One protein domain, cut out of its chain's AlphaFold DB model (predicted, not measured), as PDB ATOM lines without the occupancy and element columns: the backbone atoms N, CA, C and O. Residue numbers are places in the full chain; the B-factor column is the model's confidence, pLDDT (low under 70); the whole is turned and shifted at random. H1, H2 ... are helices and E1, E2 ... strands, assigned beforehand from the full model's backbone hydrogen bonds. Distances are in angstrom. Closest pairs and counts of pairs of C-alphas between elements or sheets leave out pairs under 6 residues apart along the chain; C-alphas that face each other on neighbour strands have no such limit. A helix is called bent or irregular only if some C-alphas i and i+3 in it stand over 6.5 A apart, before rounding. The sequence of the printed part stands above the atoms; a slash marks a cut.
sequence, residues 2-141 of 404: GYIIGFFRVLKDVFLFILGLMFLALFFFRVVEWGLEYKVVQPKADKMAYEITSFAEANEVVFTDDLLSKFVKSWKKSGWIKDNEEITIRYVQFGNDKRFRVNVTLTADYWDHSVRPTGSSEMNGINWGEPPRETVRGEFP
ATOM      1  N   GLY A   2       9.772  -8.491  79.595       65.81
ATOM      2  CA  GLY A   2      11.230  -8.536  79.347       65.81
ATOM      3  C   GLY A   2      11.925  -9.886  79.608       65.81
ATOM      4  O   GLY A   2      12.737 -10.315  78.796       65.81
ATOM      5  N   TYR A   3      11.552 -10.604  80.674       68.62
ATOM      6  CA  TYR A   3      12.125 -11.924  80.998       68.62
ATOM      7  C   TYR A   3      11.786 -13.019  79.974       68.62
ATOM      8  O   TYR A   3      12.622 -13.865  79.676       68.62
ATOM      9  N   ILE A   4      10.584 -12.972  79.393       69.75
ATOM     10  CA  ILE A   4      10.141 -13.938  78.375       69.75
ATOM     11  C   ILE A   4      10.928 -13.713  77.077       69.75
ATOM     12  O   ILE A   4      11.419 -14.662  76.477       69.75
ATOM     13  N   ILE A   5      11.130 -12.451  76.687       70.94
ATOM     14  CA  ILE A   5      11.906 -12.082  75.493       70.94
ATOM     15  C   ILE A   5      13.386 -12.480  75.649       70.94
ATOM     16  O   ILE A   5      13.992 -12.972  74.698       70.94
ATOM     17  N   GLY A   6      13.958 -12.324  76.849       74.31
ATOM     18  CA  GLY A   6      15.322 -12.772  77.155       74.31
ATOM     19  C   GLY A   6      15.497 -14.291  77.063       74.31
ATOM     20  O   GLY A   6      16.472 -14.759  76.482       74.31
ATOM     21  N   PHE A   7      14.523 -15.062  77.556       78.38
ATOM     22  CA  PHE A   7      14.536 -16.527  77.488       78.38
ATOM     23  C   PHE A   7      14.503 -17.053  76.043       78.38
ATOM     24  O   PHE A   7      15.321 -17.894  75.676       78.38
ATOM     25  N   PHE A   8      13.625 -16.510  75.190       80.50
ATOM     26  CA  PHE A   8      13.567 -16.899  73.771       80.50
ATOM     27  C   PHE A   8      14.844 -16.547  72.998       80.50
ATOM     28  O   PHE A   8      15.207 -17.258  72.061       80.50
ATOM     29  N   ARG A   9      15.548 -15.480  73.394       79.25
ATOM     30  CA  ARG A   9      16.829 -15.102  72.789       79.25
ATOM     31  C   ARG A   9      17.932 -16.109  73.121       79.25
ATOM     32  O   ARG A   9      18.579 -16.596  72.204       79.25
ATOM     33  N   VAL A  10      18.068 -16.493  74.392       83.81
ATOM     34  CA  VAL A  10      19.031 -17.528  74.818       83.81
ATOM     35  C   VAL A  10      18.726 -18.872  74.154       83.81
ATOM     36  O   VAL A  10      19.637 -19.538  73.674       83.81
ATOM     37  N   LEU A  11      17.447 -19.255  74.056       85.62
ATOM     38  CA  LEU A  11      17.048 -20.500  73.397       85.62
ATOM     39  C   LEU A  11      17.408 -20.506  71.902       85.62
ATOM     40  O   LEU A  11      17.886 -21.516  71.390       85.62
ATOM     41  N   LYS A  12      17.221 -19.375  71.209       89.06
ATOM     42  CA  LYS A  12      17.632 -19.207  69.808       89.06
ATOM     43  C   LYS A  12      19.148 -19.326  69.647       89.06
ATOM     44  O   LYS A  12      19.594 -19.981  68.711       89.06
ATOM     45  N   ASP A  13      19.923 -18.725  70.544       89.25
ATOM     46  CA  ASP A  13      21.387 -18.758  70.477       89.25
ATOM     47  C   ASP A  13      21.928 -20.173  70.757       89.25
ATOM     48  O   ASP A  13      22.799 -20.651  70.032       89.25
ATOM     49  N   VAL A  14      21.346 -20.897  71.724       87.75
ATOM     50  CA  VAL A  14      21.656 -22.317  71.979       87.75
ATOM     51  C   VAL A  14      21.274 -23.190  70.782       87.75
ATOM     52  O   VAL A  14      22.056 -24.044  70.374       87.75
ATOM     53  N   PHE A  15      20.103 -22.964  70.180       92.25
ATOM     54  CA  PHE A  15      19.673 -23.695  68.987       92.25
ATOM     55  C   PHE A  15      20.614 -23.460  67.798       92.25
ATOM     56  O   PHE A  15      21.036 -24.417  67.157       92.25
ATOM     57  N   LEU A  16      20.985 -22.205  67.525       88.81
ATOM     58  CA  LEU A  16      21.925 -21.865  66.454       88.81
ATOM     59  C   LEU A  16      23.321 -22.445  66.707       88.81
ATOM     60  O   LEU A  16      23.972 -22.883  65.762       88.81
ATOM     61  N   PHE A  17      23.764 -22.491  67.964       90.38
ATOM     62  CA  PHE A  17      25.026 -23.124  68.340       90.38
ATOM     63  C   PHE A  17      25.006 -24.640  68.094       90.38
ATOM     64  O   PHE A  17      25.919 -25.166  67.461       90.38
ATOM     65  N   ILE A  18      23.945 -25.335  68.523       90.19
ATOM     66  CA  ILE A  18      23.770 -26.776  68.268       90.19
ATOM     67  C   ILE A  18      23.700 -27.047  66.763       90.19
ATOM     68  O   ILE A  18      24.377 -27.945  66.272       90.19
ATOM     69  N   LEU A  19      22.938 -26.241  66.019       89.31
ATOM     70  CA  LEU A  19      22.846 -26.351  64.566       89.31
ATOM     71  C   LEU A  19      24.223 -26.162  63.908       89.31
ATOM     72  O   LEU A  19      24.594 -26.938  63.032       89.31
ATOM     73  N   GLY A  20      25.011 -25.185  64.364       89.25
ATOM     74  CA  GLY A  20      26.383 -24.967  63.903       89.25
ATOM     75  C   GLY A  20      27.305 -26.162  64.167       89.25
ATOM     76  O   GLY A  20      28.053 -26.562  63.276       89.25
ATOM     77  N   LEU A  21      27.211 -26.783  65.346       90.94
ATOM     78  CA  LEU A  21      27.950 -28.011  65.659       90.94
ATOM     79  C   LEU A  21      27.522 -29.189  64.774       90.94
ATOM     80  O   LEU A  21      28.379 -29.954  64.338       90.94
ATOM     81  N   MET A  22      26.229 -29.315  64.457       89.56
ATOM     82  CA  MET A  22      25.745 -30.335  63.519       89.56
ATOM     83  C   MET A  22      26.312 -30.127  62.111       89.56
ATOM     84  O   MET A  22      26.773 -31.087  61.500       89.56
ATOM     85  N   PHE A  23      26.345 -28.889  61.605       88.69
ATOM     86  CA  PHE A  23      26.964 -28.587  60.308       88.69
ATOM     87  C   PHE A  23      28.467 -28.877  60.299       88.69
ATOM     88  O   PHE A  23      28.966 -29.436  59.324       88.69
ATOM     89  N   LEU A  24      29.183 -28.549  61.379       87.94
ATOM     90  CA  LEU A  24      30.606 -28.866  61.510       87.94
ATOM     91  C   LEU A  24      30.847 -30.382  61.519       87.94
ATOM     92  O   LEU A  24      31.774 -30.853  60.865       87.94
ATOM     93  N   ALA A  25      30.002 -31.141  62.218       84.94
ATOM     94  CA  ALA A  25      30.072 -32.596  62.235       84.94
ATOM     95  C   ALA A  25      29.809 -33.185  60.842       84.94
ATOM     96  O   ALA A  25      30.601 -33.995  60.375       84.94
ATOM     97  N   LEU A  26      28.762 -32.736  60.140       85.94
ATOM     98  CA  LEU A  26      28.470 -33.176  58.769       85.94
ATOM     99  C   LEU A  26      29.605 -32.832  57.797       85.94
ATOM    100  O   LEU A  26      29.970 -33.655  56.962       85.94
ATOM    101  N   PHE A  27      30.193 -31.641  57.925       85.25
ATOM    102  CA  PHE A  27      31.358 -31.249  57.139       85.25
ATOM    103  C   PHE A  27      32.553 -32.162  57.423       85.25
ATOM    104  O   PHE A  27      33.186 -32.649  56.492       85.25
ATOM    105  N   PHE A  28      32.830 -32.445  58.696       85.06
ATOM    106  CA  PHE A  28      33.894 -33.364  59.086       85.06
ATOM    107  C   PHE A  28      33.663 -34.772  58.524       85.06
ATOM    108  O   PHE A  28      34.579 -35.343  57.941       85.06
ATOM    109  N   PHE A  29      32.437 -35.299  58.611       82.38
ATOM    110  CA  PHE A  29      32.071 -36.579  58.000       82.38
ATOM    111  C   PHE A  29      32.333 -36.588  56.492       82.38
ATOM    112  O   PHE A  29      32.949 -37.526  55.995       82.38
ATOM    113  N   ARG A  30      31.954 -35.521  55.780       80.88
ATOM    114  CA  ARG A  30      32.194 -35.391  54.336       80.88
ATOM    115  C   ARG A  30      33.687 -35.347  53.995       80.88
ATOM    116  O   ARG A  30      34.107 -35.940  53.011       80.88
ATOM    117  N   VAL A  31      34.496 -34.665  54.809       84.56
ATOM    118  CA  VAL A  31      35.960 -34.611  54.637       84.56
ATOM    119  C   VAL A  31      36.594 -35.981  54.871       84.56
ATOM    120  O   VAL A  31      37.488 -36.372  54.125       84.56
ATOM    121  N   VAL A  32      36.134 -36.719  55.883       84.69
ATOM    122  CA  VAL A  32      36.610 -38.078  56.172       84.69
ATOM    123  C   VAL A  32      36.233 -39.039  55.046       84.69
ATOM    124  O   VAL A  32      37.091 -39.779  54.576       84.69
ATOM    125  N   GLU A  33      34.985 -38.991  54.581       80.31
ATOM    126  CA  GLU A  33      34.500 -39.776  53.441       80.31
ATOM    127  C   GLU A  33      35.344 -39.514  52.186       80.31
ATOM    128  O   GLU A  33      35.873 -40.453  51.598       80.31
ATOM    129  N   TRP A  34      35.573 -38.242  51.843       82.00
ATOM    130  CA  TRP A  34      36.383 -37.860  50.682       82.00
ATOM    131  C   TRP A  34      37.859 -38.258  50.832       82.00
ATOM    132  O   TRP A  34      38.515 -38.659  49.872       82.00
ATOM    133  N   GLY A  35      38.385 -38.191  52.059       79.69
ATOM    134  CA  GLY A  35      39.720 -38.680  52.385       79.69
ATOM    135  C   GLY A  35      39.858 -40.184  52.153       79.69
ATOM    136  O   GLY A  35      40.831 -40.609  51.533       79.69
ATOM    137  N   LEU A  36      38.887 -40.981  52.605       83.69
ATOM    138  CA  LEU A  36      38.860 -42.429  52.376       83.69
ATOM    139  C   LEU A  36      38.709 -42.760  50.886       83.69
ATOM    140  O   LEU A  36      39.430 -43.615  50.378       83.69
ATOM    141  N   GLU A  37      37.833 -42.050  50.178       81.19
ATOM    142  CA  GLU A  37      37.642 -42.202  48.735       81.19
ATOM    143  C   GLU A  37      38.957 -41.975  47.976       81.19
ATOM    144  O   GLU A  37      39.469 -42.894  47.343       81.19
ATOM    145  N   TYR A  38      39.573 -40.798  48.110       78.62
ATOM    146  CA  TYR A  38      40.730 -40.423  47.293       78.62
ATOM    147  C   TYR A  38      42.045 -41.088  47.724       78.62
ATOM    148  O   TYR A  38      42.936 -41.300  46.904       78.62
ATOM    149  N   LYS A  39      42.220 -41.387  49.019       79.19
ATOM    150  CA  LYS A  39      43.484 -41.944  49.538       79.19
ATOM    151  C   LYS A  39      43.485 -43.459  49.668       79.19
ATOM    152  O   LYS A  39      44.567 -44.024  49.799       79.19
ATOM    153  N   VAL A  40      42.319 -44.104  49.667       83.94
ATOM    154  CA  VAL A  40      42.217 -45.549  49.913       83.94
ATOM    155  C   VAL A  40      41.471 -46.252  48.789       83.94
ATOM    156  O   VAL A  40      42.024 -47.167  48.188       83.94
ATOM    157  N   VAL A  41      40.240 -45.839  48.484       88.56
ATOM    158  CA  VAL A  41      39.374 -46.597  47.567       88.56
ATOM    159  C   VAL A  41      39.737 -46.363  46.100       88.56
ATOM    160  O   VAL A  41      39.875 -47.326  45.349       88.56
ATOM    161  N   GLN A  42      39.953 -45.111  45.691       85.94
ATOM    162  CA  GLN A  42      40.294 -44.766  44.311       85.94
ATOM    163  C   GLN A  42      41.625 -45.398  43.853       85.94
ATOM    164  O   GLN A  42      41.611 -46.073  42.827       85.94
ATOM    165  N   PRO A  43      42.736 -45.328  44.620       79.81
ATOM    166  CA  PRO A  43      43.987 -45.976  44.217       79.81
ATOM    167  C   PRO A  43      43.868 -47.500  44.096       79.81
ATOM    168  O   PRO A  43      44.509 -48.107  43.240       79.81
ATOM    169  N   LYS A  44      43.031 -48.134  44.933       87.56
ATOM    170  CA  LYS A  44      42.723 -49.564  44.803       87.56
ATOM    171  C   LYS A  44      41.982 -49.848  43.493       87.56
ATOM    172  O   LYS A  44      42.352 -50.787  42.797       87.56
ATOM    173  N   ALA A  45      40.970 -49.047  43.150       86.62
ATOM    174  CA  ALA A  45      40.230 -49.186  41.894       86.62
ATOM    175  C   ALA A  45      41.137 -49.007  40.665       86.62
ATOM    176  O   ALA A  45      41.054 -49.806  39.732       86.62
ATOM    177  N   ASP A  46      42.046 -48.028  40.699       73.19
ATOM    178  CA  ASP A  46      43.024 -47.786  39.632       73.19
ATOM    179  C   ASP A  46      43.987 -48.970  39.466       73.19
ATOM    180  O   ASP A  46      44.188 -49.454  38.353       73.19
ATOM    181  N   LYS A  47      44.525 -49.496  40.577       77.50
ATOM    182  CA  LYS A  47      45.411 -50.669  40.560       77.50
ATOM    183  C   LYS A  47      44.701 -51.915  40.024       77.50
ATOM    184  O   LYS A  47      45.264 -52.620  39.196       77.50
ATOM    185  N   MET A  48      43.454 -52.160  40.436       82.06
ATOM    186  CA  MET A  48      42.660 -53.291  39.935       82.06
ATOM    187  C   MET A  48      42.403 -53.197  38.427       82.06
ATOM    188  O   MET A  48      42.558 -54.188  37.717       82.06
ATOM    189  N   ALA A  49      42.028 -52.015  37.925       80.62
ATOM    190  CA  ALA A  49      41.834 -51.810  36.492       80.62
ATOM    191  C   ALA A  49      43.144 -52.001  35.708       80.62
ATOM    192  O   ALA A  49      43.121 -52.609  34.636       80.62
ATOM    193  N   TYR A  50      44.277 -51.562  36.265       72.62
ATOM    194  CA  TYR A  50      45.600 -51.734  35.664       72.62
ATOM    195  C   TYR A  50      46.041 -53.198  35.609       72.62
ATOM    196  O   TYR A  50      46.489 -53.657  34.564       72.62
ATOM    197  N   GLU A  51      45.890 -53.955  36.697       71.94
ATOM    198  CA  GLU A  51      46.264 -55.375  36.749       71.94
ATOM    199  C   GLU A  51      45.426 -56.220  35.783       71.94
ATOM    200  O   GLU A  51      45.972 -57.035  35.043       71.94
ATOM    201  N   ILE A  52      44.107 -55.991  35.732       76.31
ATOM    202  CA  ILE A  52      43.228 -56.696  34.788       76.31
ATOM    203  C   ILE A  52      43.622 -56.361  33.343       76.31
ATOM    204  O   ILE A  52      43.693 -57.258  32.503       76.31
ATOM    205  N   THR A  53      43.870 -55.080  33.051       71.06
ATOM    206  CA  THR A  53      44.192 -54.603  31.697       71.06
ATOM    207  C   THR A  53      45.559 -55.107  31.242       71.06
ATOM    208  O   THR A  53      45.649 -55.735  30.192       71.06
ATOM    209  N   SER A  54      46.600 -54.927  32.056       61.25
ATOM    210  CA  SER A  54      47.968 -55.342  31.719       61.25
ATOM    211  C   SER A  54      48.095 -56.860  31.588       61.25
ATOM    212  O   SER A  54      48.748 -57.343  30.667       61.25
ATOM    213  N   PHE A  55      47.407 -57.636  32.434       70.44
ATOM    214  CA  PHE A  55      47.369 -59.091  32.289       70.44
ATOM    215  C   PHE A  55      46.657 -59.523  31.005       70.44
ATOM    216  O   PHE A  55      47.140 -60.422  30.311       70.44
ATOM    217  N   ALA A  56      45.512 -58.907  30.693       67.62
ATOM    218  CA  ALA A  56      44.764 -59.216  29.481       67.62
ATOM    219  C   ALA A  56      45.555 -58.873  28.211       67.62
ATOM    220  O   ALA A  56      45.509 -59.634  27.245       67.62
ATOM    221  N   GLU A  57      46.328 -57.785  28.239       63.41
ATOM    222  CA  GLU A  57      47.239 -57.383  27.164       63.41
ATOM    223  C   GLU A  57      48.427 -58.335  27.026       63.41
ATOM    224  O   GLU A  57      48.648 -58.871  25.942       63.41
ATOM    225  N   ALA A  58      49.146 -58.607  28.117       52.56
ATOM    226  CA  ALA A  58      50.356 -59.429  28.097       52.56
ATOM    227  C   ALA A  58      50.093 -60.888  27.690       52.56
ATOM    228  O   ALA A  58      50.956 -61.537  27.105       52.56
ATOM    229  N   ASN A  59      48.904 -61.411  28.001       57.25
ATOM    230  CA  ASN A  59      48.539 -62.805  27.728       57.25
ATOM    231  C   ASN A  59      47.571 -62.955  26.548       57.25
ATOM    232  O   ASN A  59      47.156 -64.072  26.242       57.25
ATOM    233  N   GLU A  60      47.193 -61.847  25.907       65.69
ATOM    234  CA  GLU A  60      46.267 -61.817  24.772       65.69
ATOM    235  C   GLU A  60      44.920 -62.524  25.041       65.69
ATOM    236  O   GLU A  60      44.338 -63.154  24.151       65.69
ATOM    237  N   VAL A  61      44.419 -62.456  26.280       67.25
ATOM    238  CA  VAL A  61      43.242 -63.222  26.722       67.25
ATOM    239  C   VAL A  61      41.926 -62.459  26.566       67.25
ATOM    240  O   VAL A  61      41.839 -61.240  26.706       67.25
ATOM    241  N   VAL A  62      40.856 -63.217  26.319       75.56
ATOM    242  CA  VAL A  62      39.476 -62.715  26.342       75.56
ATOM    243  C   VAL A  62      38.955 -62.740  27.781       75.56
ATOM    244  O   VAL A  62      39.146 -63.720  28.507       75.56
ATOM    245  N   PHE A  63      38.284 -61.672  28.202       78.44
ATOM    246  CA  PHE A  63      37.594 -61.595  29.474       78.44
ATOM    247  C   PHE A  63      36.504 -62.646  29.558       78.44
ATOM    248  O   PHE A  63      35.637 -62.785  28.697       78.44
ATOM    249  N   THR A  64      36.569 -63.383  30.654       78.56
ATOM    250  CA  THR A  64      35.587 -64.378  31.045       78.56
ATOM    251  C   THR A  64      35.337 -64.221  32.533       78.56
ATOM    252  O   THR A  64      36.215 -63.765  33.273       78.56
ATOM    253  N   ASP A  65      34.162 -64.642  32.988       77.81
ATOM    254  CA  ASP A  65      33.831 -64.595  34.412       77.81
ATOM    255  C   ASP A  65      34.807 -65.448  35.239       77.81
ATOM    256  O   ASP A  65      35.163 -65.069  36.351       77.81
ATOM    257  N   ASP A  66      35.327 -66.550  34.680       77.06
ATOM    258  CA  ASP A  66      36.369 -67.362  35.323       77.06
ATOM    259  C   ASP A  66      37.661 -66.561  35.535       77.06
ATOM    260  O   ASP A  66      38.189 -66.534  36.650       77.06
ATOM    261  N   LEU A  67      38.137 -65.860  34.499       79.69
ATOM    262  CA  LEU A  67      39.333 -65.022  34.576       79.69
ATOM    263  C   LEU A  67      39.172 -63.911  35.621       79.69
ATOM    264  O   LEU A  67      40.017 -63.771  36.504       79.69
ATOM    265  N   LEU A  68      38.077 -63.154  35.559       83.69
ATOM    266  CA  LEU A  68      37.829 -62.057  36.497       83.69
ATOM    267  C   LEU A  68      37.627 -62.574  37.928       83.69
ATOM    268  O   LEU A  68      38.130 -61.977  38.880       83.69
ATOM    269  N   SER A  69      37.001 -63.744  38.093       79.38
ATOM    270  CA  SER A  69      36.864 -64.371  39.409       79.38
ATOM    271  C   SER A  69      38.211 -64.753  40.028       79.38
ATOM    272  O   SER A  69      38.338 -64.718  41.253       79.38
ATOM    273  N   LYS A  70      39.229 -65.096  39.223       77.94
ATOM    274  CA  LYS A  70      40.580 -65.411  39.722       77.94
ATOM    275  C   LYS A  70      41.259 -64.181  40.312       77.94
ATOM    276  O   LYS A  70      41.815 -64.294  41.402       77.94
ATOM    277  N   PHE A  71      41.146 -63.024  39.656       83.06
ATOM    278  CA  PHE A  71      41.628 -61.749  40.199       83.06
ATOM    279  C   PHE A  71      40.960 -61.428  41.532       83.06
ATOM    280  O   PHE A  71      41.638 -61.274  42.546       83.06
ATOM    281  N   VAL A  72      39.625 -61.439  41.564       84.94
ATOM    282  CA  VAL A  72      38.870 -61.094  42.776       84.94
ATOM    283  C   VAL A  72      39.178 -62.052  43.931       84.94
ATOM    284  O   VAL A  72      39.413 -61.608  45.056       84.94
ATOM    285  N   LYS A  73      39.257 -63.363  43.665       80.50
ATOM    286  CA  LYS A  73      39.658 -64.361  44.672       80.50
ATOM    287  C   LYS A  73      41.084 -64.137  45.164       80.50
ATOM    288  O   LYS A  73      41.326 -64.282  46.360       80.50
ATOM    289  N   SER A  74      42.013 -63.792  44.273       76.75
ATOM    290  CA  SER A  74      43.404 -63.493  44.636       76.75
ATOM    291  C   SER A  74      43.480 -62.294  45.583       76.75
ATOM    292  O   SER A  74      44.051 -62.394  46.671       76.75
ATOM    293  N   TRP A  75      42.806 -61.196  45.236       85.81
ATOM    294  CA  TRP A  75      42.785 -59.965  46.025       85.81
ATOM    295  C   TRP A  75      42.107 -60.107  47.390       85.81
ATOM    296  O   TRP A  75      42.579 -59.532  48.372       85.81
ATOM    297  N   LYS A  76      41.016 -60.880  47.475       83.75
ATOM    298  CA  LYS A  76      40.382 -61.193  48.766       83.75
ATOM    299  C   LYS A  76      41.268 -62.113  49.609       83.75
ATOM    300  O   LYS A  76      41.479 -61.858  50.792       83.75
ATOM    301  N   LYS A  77      41.870 -63.144  49.004       79.56
ATOM    302  CA  LYS A  77      42.767 -64.079  49.704       79.56
ATOM    303  C   LYS A  77      44.022 -63.397  50.253       79.56
ATOM    304  O   LYS A  77      44.496 -63.788  51.317       79.56
ATOM    305  N   SER A  78      44.559 -62.398  49.553       77.44
ATOM    306  CA  SER A  78      45.713 -61.626  50.030       77.44
ATOM    307  C   SER A  78      45.371 -60.690  51.195       77.44
ATOM    308  O   SER A  78      46.272 -60.178  51.856       77.44
ATOM    309  N   GLY A  79      44.080 -60.459  51.464       80.88
ATOM    310  CA  GLY A  79      43.603 -59.494  52.454       80.88
ATOM    311  C   GLY A  79      43.741 -58.036  52.005       80.88
ATOM    312  O   GLY A  79      43.448 -57.127  52.785       80.88
ATOM    313  N   TRP A  80      44.179 -57.797  50.763       80.69
ATOM    314  CA  TRP A  80      44.253 -56.459  50.179       80.69
ATOM    315  C   TRP A  80      42.857 -55.854  49.994       80.69
ATOM    316  O   TRP A  80      42.638 -54.672  50.295       80.69
ATOM    317  N   ILE A  81      41.911 -56.694  49.566       86.06
ATOM    318  CA  ILE A  81      40.485 -56.388  49.527       86.06
ATOM    319  C   ILE A  81      39.790 -57.136  50.659       86.06
ATOM    320  O   ILE A  81      39.973 -58.340  50.828       86.06
ATOM    321  N   LYS A  82      39.000 -56.416  51.451       84.56
ATOM    322  CA  LYS A  82      38.256 -56.994  52.574       84.56
ATOM    323  C   LYS A  82      36.961 -57.641  52.095       84.56
ATOM    324  O   LYS A  82      36.399 -57.257  51.075       84.56
ATOM    325  N   ASP A  83      36.432 -58.568  52.885       81.75
ATOM    326  CA  ASP A  83      35.187 -59.269  52.544       81.75
ATOM    327  C   ASP A  83      33.983 -58.331  52.420       81.75
ATOM    328  O   ASP A  83      33.091 -58.582  51.614       81.75
ATOM    329  N   ASN A  84      33.993 -57.230  53.179       83.00
ATOM    330  CA  ASN A  84      32.967 -56.192  53.164       83.00
ATOM    331  C   ASN A  84      33.203 -55.091  52.111       83.00
ATOM    332  O   ASN A  84      32.498 -54.086  52.116       83.00
ATOM    333  N   GLU A  85      34.214 -55.232  51.253       86.25
ATOM    334  CA  GLU A  85      34.437 -54.346  50.113       86.25
ATOM    335  C   GLU A  85      33.816 -54.981  48.853       86.25
ATOM    336  O   GLU A  85      34.108 -56.121  48.483       86.25
ATOM    337  N   GLU A  86      32.929 -54.233  48.196       90.31
ATOM    338  CA  GLU A  86      32.190 -54.666  47.009       90.31
ATOM    339  C   GLU A  86      32.950 -54.256  45.742       90.31
ATOM    340  O   GLU A  86      33.190 -53.069  45.514       90.31
ATOM    341  N   ILE A  87      33.307 -55.229  44.897       90.44
ATOM    342  CA  ILE A  87      33.964 -54.991  43.604       90.44
ATOM    343  C   ILE A  87      32.977 -55.289  42.482       90.44
ATOM    344  O   ILE A  87      32.486 -56.405  42.389       90.44
ATOM    345  N   THR A  88      32.742 -54.339  41.586       89.88
ATOM    346  CA  THR A  88      32.038 -54.580  40.319       89.88
ATOM    347  C   THR A  88      33.008 -54.377  39.167       89.88
ATOM    348  O   THR A  88      33.653 -53.330  39.088       89.88
ATOM    349  N   ILE A  89      33.106 -55.355  38.265       89.69
ATOM    350  CA  ILE A  89      33.943 -55.248  37.066       89.69
ATOM    351  C   ILE A  89      33.029 -55.312  35.851       89.69
ATOM    352  O   ILE A  89      32.363 -56.313  35.600       89.69
ATOM    353  N   ARG A  90      33.006 -54.235  35.074       85.69
ATOM    354  CA  ARG A  90      32.308 -54.181  33.791       85.69
ATOM    355  C   ARG A  90      33.332 -54.205  32.688       85.69
ATOM    356  O   ARG A  90      34.306 -53.461  32.744       85.69
ATOM    357  N   TYR A  91      33.093 -55.019  31.675       85.75
ATOM    358  CA  TYR A  91      33.965 -55.040  30.519       85.75
ATOM    359  C   TYR A  91      33.182 -55.018  29.219       85.75
ATOM    360  O   TYR A  91      32.074 -55.545  29.084       85.75
ATOM    361  N   VAL A  92      33.797 -54.372  28.240       78.62
ATOM    362  CA  VAL A  92      33.382 -54.423  26.847       78.62
ATOM    363  C   VAL A  92      34.559 -54.985  26.092       78.62
ATOM    364  O   VAL A  92      35.625 -54.381  26.118       78.62
ATOM    365  N   GLN A  93      34.379 -56.119  25.434       72.19
ATOM    366  CA  GLN A  93      35.402 -56.708  24.586       72.19
ATOM    367  C   GLN A  93      34.812 -57.048  23.231       72.19
ATOM    368  O   GLN A  93      33.663 -57.475  23.115       72.19
ATOM    369  N   PHE A  94      35.584 -56.818  22.184       68.19
ATOM    370  CA  PHE A  94      35.108 -57.000  20.824       68.19
ATOM    371  C   PHE A  94      35.592 -58.353  20.291       68.19
ATOM    372  O   PHE A  94      36.754 -58.705  20.432       68.19
ATOM    373  N   GLY A  95      34.694 -59.163  19.723       50.53
ATOM    374  CA  GLY A  95      34.951 -60.602  19.535       50.53
ATOM    375  C   GLY A  95      36.125 -60.956  18.610       50.53
ATOM    376  O   GLY A  95      36.772 -61.978  18.811       50.53
ATOM    377  N   ASN A  96      36.428 -60.102  17.629       53.94
ATOM    378  CA  ASN A  96      37.469 -60.350  16.622       53.94
ATOM    379  C   ASN A  96      38.712 -59.465  16.803       53.94
ATOM    380  O   ASN A  96      39.599 -59.476  15.954       53.94
ATOM    381  N   ASP A  97      38.761 -58.670  17.871       54.38
ATOM    382  CA  ASP A  97      39.795 -57.667  18.085       54.38
ATOM    383  C   ASP A  97      40.111 -57.576  19.579       54.38
ATOM    384  O   ASP A  97      39.212 -57.398  20.395       54.38
ATOM    385  N   LYS A  98      41.395 -57.667  19.941       57.62
ATOM    386  CA  LYS A  98      41.894 -57.654  21.329       57.62
ATOM    387  C   LYS A  98      41.614 -56.338  22.071       57.62
ATOM    388  O   LYS A  98      42.045 -56.159  23.201       57.62
ATOM    389  N   ARG A  99      40.874 -55.415  21.461       70.88
ATOM    390  CA  ARG A  99      40.283 -54.247  22.108       70.88
ATOM    391  C   ARG A  99      39.327 -54.643  23.204       70.88
ATOM    392  O   ARG A  99      38.346 -55.362  23.000       70.88
ATOM    393  N   PHE A 100      39.550 -54.030  24.347       75.56
ATOM    394  CA  PHE A 100      38.630 -54.132  25.446       75.56
ATOM    395  C   PHE A 100      38.671 -52.878  26.299       75.56
ATOM    396  O   PHE A 100      39.650 -52.136  26.307       75.56
ATOM    397  N   ARG A 101      37.592 -52.617  27.016       82.44
ATOM    398  CA  ARG A 101      37.540 -51.636  28.094       82.44
ATOM    399  C   ARG A 101      37.141 -52.358  29.353       82.44
ATOM    400  O   ARG A 101      36.210 -53.159  29.312       82.44
ATOM    401  N   VAL A 102      37.802 -52.022  30.445       86.94
ATOM    402  CA  VAL A 102      37.443 -52.472  31.782       86.94
ATOM    403  C   VAL A 102      37.103 -51.252  32.612       86.94
ATOM    404  O   VAL A 102      37.850 -50.280  32.644       86.94
ATOM    405  N   ASN A 103      35.967 -51.306  33.286       89.88
ATOM    406  CA  ASN A 103      35.573 -50.350  34.299       89.88
ATOM    407  C   ASN A 103      35.446 -51.105  35.624       89.88
ATOM    408  O   ASN A 103      34.594 -51.986  35.768       89.88
ATOM    409  N   VAL A 104      36.329 -50.790  36.566       92.12
ATOM    410  CA  VAL A 104      36.327 -51.365  37.909       92.12
ATOM    411  C   VAL A 104      35.746 -50.344  38.866       92.12
ATOM    412  O   VAL A 104      36.232 -49.222  38.952       92.12
ATOM    413  N   THR A 105      34.730 -50.747  39.619       92.38
ATOM    414  CA  THR A 105      34.172 -49.967  40.724       92.38
ATOM    415  C   THR A 105      34.400 -50.713  42.029       92.38
ATOM    416  O   THR A 105      34.030 -51.879  42.150       92.38
ATOM    417  N   LEU A 106      34.985 -50.035  43.011       93.69
ATOM    418  CA  LEU A 106      35.172 -50.527  44.370       93.69
ATOM    419  C   LEU A 106      34.340 -49.677  45.320       93.69
ATOM    420  O   LEU A 106      34.543 -48.469  45.388       93.69
ATOM    421  N   THR A 107      33.457 -50.303  46.087       91.69
ATOM    422  CA  THR A 107      32.743 -49.649  47.185       91.69
ATOM    423  C   THR A 107      33.192 -50.268  48.493       91.69
ATOM    424  O   THR A 107      32.938 -51.443  48.754       91.69
ATOM    425  N   ALA A 108      33.879 -49.481  49.315       88.31
ATOM    426  CA  ALA A 108      34.250 -49.923  50.649       88.31
ATOM    427  C   ALA A 108      33.112 -49.665  51.632       88.31
ATOM    428  O   ALA A 108      32.340 -48.725  51.467       88.31
ATOM    429  N   ASP A 109      33.030 -50.483  52.675       86.12
ATOM    430  CA  ASP A 109      32.040 -50.326  53.731       86.12
ATOM    431  C   ASP A 109      32.721 -50.066  55.073       86.12
ATOM    432  O   ASP A 109      33.468 -50.902  55.599       86.12
ATOM    433  N   TYR A 110      32.481 -48.881  55.627       82.19
ATOM    434  CA  TYR A 110      32.990 -48.478  56.925       82.19
ATOM    435  C   TYR A 110      31.851 -48.132  57.879       82.19
ATOM    436  O   TYR A 110      30.876 -47.464  57.529       82.19
ATOM    437  N   TRP A 111      32.051 -48.525  59.140       81.81
ATOM    438  CA  TRP A 111      31.169 -48.194  60.258       81.81
ATOM    439  C   TRP A 111      29.708 -48.601  60.017       81.81
ATOM    440  O   TRP A 111      28.812 -47.766  60.127       81.81
ATOM    441  N   ASP A 112      29.481 -49.885  59.723       79.81
ATOM    442  CA  ASP A 112      28.136 -50.476  59.614       79.81
ATOM    443  C   ASP A 112      27.262 -49.724  58.593       79.81
ATOM    444  O   ASP A 112      26.235 -49.136  58.934       79.81
ATOM    445  N   HIS A 113      27.735 -49.647  57.342       78.75
ATOM    446  CA  HIS A 113      27.101 -48.944  56.220       78.75
ATOM    447  C   HIS A 113      26.983 -47.418  56.354       78.75
ATOM    448  O   HIS A 113      26.410 -46.767  55.475       78.75
ATOM    449  N   SER A 114      27.528 -46.815  57.415       78.19
ATOM    450  CA  SER A 114      27.417 -45.367  57.638       78.19
ATOM    451  C   SER A 114      28.269 -44.551  56.665       78.19
ATOM    452  O   SER A 114      27.925 -43.405  56.376       78.19
ATOM    453  N   VAL A 115      29.382 -45.109  56.174       81.25
ATOM    454  CA  VAL A 115      30.285 -44.447  55.223       81.25
ATOM    455  C   VAL A 115      30.721 -45.443  54.158       81.25
ATOM    456  O   VAL A 115      31.408 -46.419  54.455       81.25
ATOM    457  N   ARG A 116      30.316 -45.182  52.910       86.25
ATOM    458  CA  ARG A 116      30.537 -46.080  51.770       86.25
ATOM    459  C   ARG A 116      31.265 -45.368  50.625       86.25
ATOM    460  O   ARG A 116      30.627 -45.009  49.638       86.25
ATOM    461  N   PRO A 117      32.570 -45.083  50.771       87.62
ATOM    462  CA  PRO A 117      33.328 -44.422  49.725       87.62
ATOM    463  C   PRO A 117      33.456 -45.357  48.522       87.62
ATOM    464  O   PRO A 117      33.756 -46.546  48.672       87.62
ATOM    465  N   THR A 118      33.248 -44.796  47.335       89.38
ATOM    466  CA  THR A 118      33.277 -45.527  46.070       89.38
ATOM    467  C   THR A 118      34.337 -44.927  45.163       89.38
ATOM    468  O   THR A 118      34.313 -43.731  44.898       89.38
ATOM    469  N   GLY A 119      35.251 -45.761  44.681       87.62
ATOM    470  CA  GLY A 119      36.227 -45.409  43.658       87.62
ATOM    471  C   GLY A 119      35.915 -46.153  42.370       87.62
ATOM    472  O   GLY A 119      35.495 -47.312  42.410       87.62
ATOM    473  N   SER A 120      36.120 -45.506  41.229       90.00
ATOM    474  CA  SER A 120      35.913 -46.129  39.921       90.00
ATOM    475  C   SER A 120      37.054 -45.794  38.982       90.00
ATOM    476  O   SER A 120      37.437 -44.627  38.888       90.00
ATOM    477  N   SER A 121      37.557 -46.787  38.260       85.19
ATOM    478  CA  SER A 121      38.614 -46.609  37.275       85.19
ATOM    479  C   SER A 121      38.233 -47.276  35.967       85.19
ATOM    480  O   SER A 121      37.778 -48.420  35.951       85.19
ATOM    481  N   GLU A 122      38.395 -46.544  34.871       88.06
ATOM    482  CA  GLU A 122      38.161 -47.040  33.522       88.06
ATOM    483  C   GLU A 122      39.485 -47.084  32.774       88.06
ATOM    484  O   GLU A 122      40.178 -46.073  32.663       88.06
ATOM    485  N   MET A 123      39.817 -48.256  32.242       75.56
ATOM    486  CA  MET A 123      41.009 -48.467  31.438       75.56
ATOM    487  C   MET A 123      40.640 -49.105  30.107       75.56
ATOM    488  O   MET A 123      39.779 -49.984  30.009       75.56
ATOM    489  N   ASN A 124      41.288 -48.605  29.064       75.06
ATOM    490  CA  ASN A 124      41.153 -49.082  27.702       75.06
ATOM    491  C   ASN A 124      42.404 -49.882  27.363       75.06
ATOM    492  O   ASN A 124      43.507 -49.404  27.621       75.06
ATOM    493  N   GLY A 125      42.227 -51.045  26.744       62.22
ATOM    494  CA  GLY A 125      43.338 -51.751  26.125       62.22
ATOM    495  C   GLY A 125      43.901 -50.972  24.930       62.22
ATOM    496  O   GLY A 125      43.176 -50.192  24.299       62.22
ATOM    497  N   ILE A 126      45.168 -51.218  24.599       55.03
ATOM    498  CA  ILE A 126      46.017 -50.487  23.631       55.03
ATOM    499  C   ILE A 126      45.362 -50.156  22.265       55.03
ATOM    500  O   ILE A 126      45.751 -49.182  21.627       55.03
ATOM    501  N   ASN A 127      44.331 -50.885  21.817       49.72
ATOM    502  CA  ASN A 127      43.757 -50.756  20.467       49.72
ATOM    503  C   ASN A 127      42.477 -49.883  20.329       49.72
ATOM    504  O   ASN A 127      41.819 -49.953  19.299       49.72
ATOM    505  N   TRP A 128      42.032 -49.077  21.303       45.97
ATOM    506  CA  TRP A 128      40.737 -48.348  21.214       45.97
ATOM    507  C   TRP A 128      40.632 -47.259  20.099       45.97
ATOM    508  O   TRP A 128      40.801 -46.074  20.375       45.97
ATOM    509  N   GLY A 129      40.246 -47.636  18.864       40.53
ATOM    510  CA  GLY A 129      39.851 -46.726  17.758       40.53
ATOM    511  C   GLY A 129      38.910 -47.373  16.708       40.53
ATOM    512  O   GLY A 129      39.203 -48.464  16.237       40.53
ATOM    513  N   GLU A 130      37.762 -46.726  16.422       41.53
ATOM    514  CA  GLU A 130      36.624 -47.036  15.491       41.53
ATOM    515  C   GLU A 130      35.843 -48.386  15.609       41.53
ATOM    516  O   GLU A 130      36.432 -49.461  15.713       41.53
ATOM    517  N   PRO A 131      34.488 -48.388  15.593       37.41
ATOM    518  CA  PRO A 131      33.661 -49.472  16.148       37.41
ATOM    519  C   PRO A 131      33.640 -50.765  15.302       37.41
ATOM    520  O   PRO A 131      33.445 -50.712  14.088       37.41
ATOM    521  N   PRO A 132      33.748 -51.957  15.920       42.66
ATOM    522  CA  PRO A 132      33.549 -53.233  15.235       42.66
ATOM    523  C   PRO A 132      32.068 -53.652  15.216       42.66
ATOM    524  O   PRO A 132      31.252 -53.173  16.003       42.66
ATOM    525  N   ARG A 133      31.729 -54.587  14.316       47.31
ATOM    526  CA  ARG A 133      30.345 -55.029  14.044       47.31
ATOM    527  C   ARG A 133      29.678 -55.826  15.176       47.31
ATOM    528  O   ARG A 133      28.456 -55.873  15.205       47.31
ATOM    529  N   GLU A 134      30.437 -56.410  16.110       53.59
ATOM    530  CA  GLU A 134      29.897 -57.174  17.247       53.59
ATOM    531  C   GLU A 134      30.646 -56.873  18.551       53.59
ATOM    532  O   GLU A 134      31.878 -56.795  18.591       53.59
ATOM    533  N   THR A 135      29.885 -56.713  19.636       53.31
ATOM    534  CA  THR A 135      30.393 -56.338  20.962       53.31
ATOM    535  C   THR A 135      29.974 -57.378  21.992       53.31
ATOM    536  O   THR A 135      28.776 -57.619  22.150       53.31
ATOM    537  N   VAL A 136      30.923 -57.936  22.740       58.16
ATOM    538  CA  VAL A 136      30.634 -58.734  23.934       58.16
ATOM    539  C   VAL A 136      30.651 -57.788  25.129       58.16
ATOM    540  O   VAL A 136      31.661 -57.147  25.425       58.16
ATOM    541  N   ARG A 137      29.504 -57.654  25.794       64.81
ATOM    542  CA  ARG A 137      29.394 -56.924  27.060       64.81
ATOM    543  C   ARG A 137      29.182 -57.928  28.173       64.81
ATOM    544  O   ARG A 137      28.259 -58.734  28.088       64.81
ATOM    545  N   GLY A 138      30.012 -57.838  29.199       67.69
ATOM    546  CA  GLY A 138      29.883 -58.637  30.405       67.69
ATOM    547  C   GLY A 138      29.914 -57.752  31.639       67.69
ATOM    548  O   GLY A 138      30.597 -56.724  31.686       67.69
ATOM    549  N   GLU A 139      29.148 -58.156  32.641       75.69
ATOM    550  CA  GLU A 139      29.204 -57.585  33.977       75.69
ATOM    551  C   GLU A 139      29.527 -58.712  34.943       75.69
ATOM    552  O   GLU A 139      28.796 -59.696  35.024       75.69
ATOM    553  N   PHE A 140      30.637 -58.559  35.656       75.19
ATOM    554  CA  PHE A 140      30.986 -59.420  36.765       75.19
ATOM    555  C   PHE A 140      30.415 -58.785  38.041       75.19
ATOM    556  O   PHE A 140      30.904 -57.723  38.459       75.19
ATOM    557  N   PRO A 141      29.347 -59.366  38.621       73.06
ATOM    558  CA  PRO A 141      28.703 -58.815  39.801       73.06
ATOM    559  C   PRO A 141      29.627 -58.900  41.028       73.06
ATOM    560  O   PRO A 141      30.629 -59.623  41.006       73.06
TER     561      PRO A 141
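What this domain is: This is residues 2 to 141 of the 404 residues of the protein "Cytochrome c" of Mesobacillus selenatarsenatis (UniProt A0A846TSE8). One very long helix, H1, sticks out with residues 2 to 28, then runs over one face of a twisted four-stranded antiparallel sheet, ordered E3, E2, E1, E4; short H2 covers the same face. The 140 printed residues are mixed in class, in order H1, H2, E1, E2, E3, E4. The whole is extended, radius of gyration of the C-alphas 23.5 A, spanning 85 by 36 by 21 A.

How they stand to each other: H1, residues 2 to 58, assigned as one helix by its hydrogen bonds, is bent: C-alphas 39 and 42 are 6.7 A apart, and arms H1a, 2 to 39, and H1b, 42 to 58, stand at 19 degrees. H2 is residues 65 to 77; in H1a, H1b and H2 every O i to N i+4 pair is within hydrogen-bond range. E1, residues 86 to 94, E2, 97 to 107, and E3, 118 to 124, form a meander, each strand the antiparallel neighbour of the one before; E4, 135 to 140, beside E1, completes a Greek key. Within hydrogen-bond range are N 90 and O 103, 2.8 A, N 104 and O 121, 2.8 A, and N 91 and O 138, 3.0 A. H1b lies over E3 and E2, height 7.9 A; its closest C-alphas to E3 are Gln 42 and Gly 119, 4.2 A. H2 lies over E1 and E4, height 10.3 A.

Where its parts are: H1a, 55.2 A long, begins at C-alpha 2 (11.230, -8.536, 79.347); E4 ends at C-alpha 140 (30.986, -59.420, 36.765).

The domain as a whole: The printed part has no cut and no long link. pLDDT is under 70 in 29 residues, among them 125 to 138.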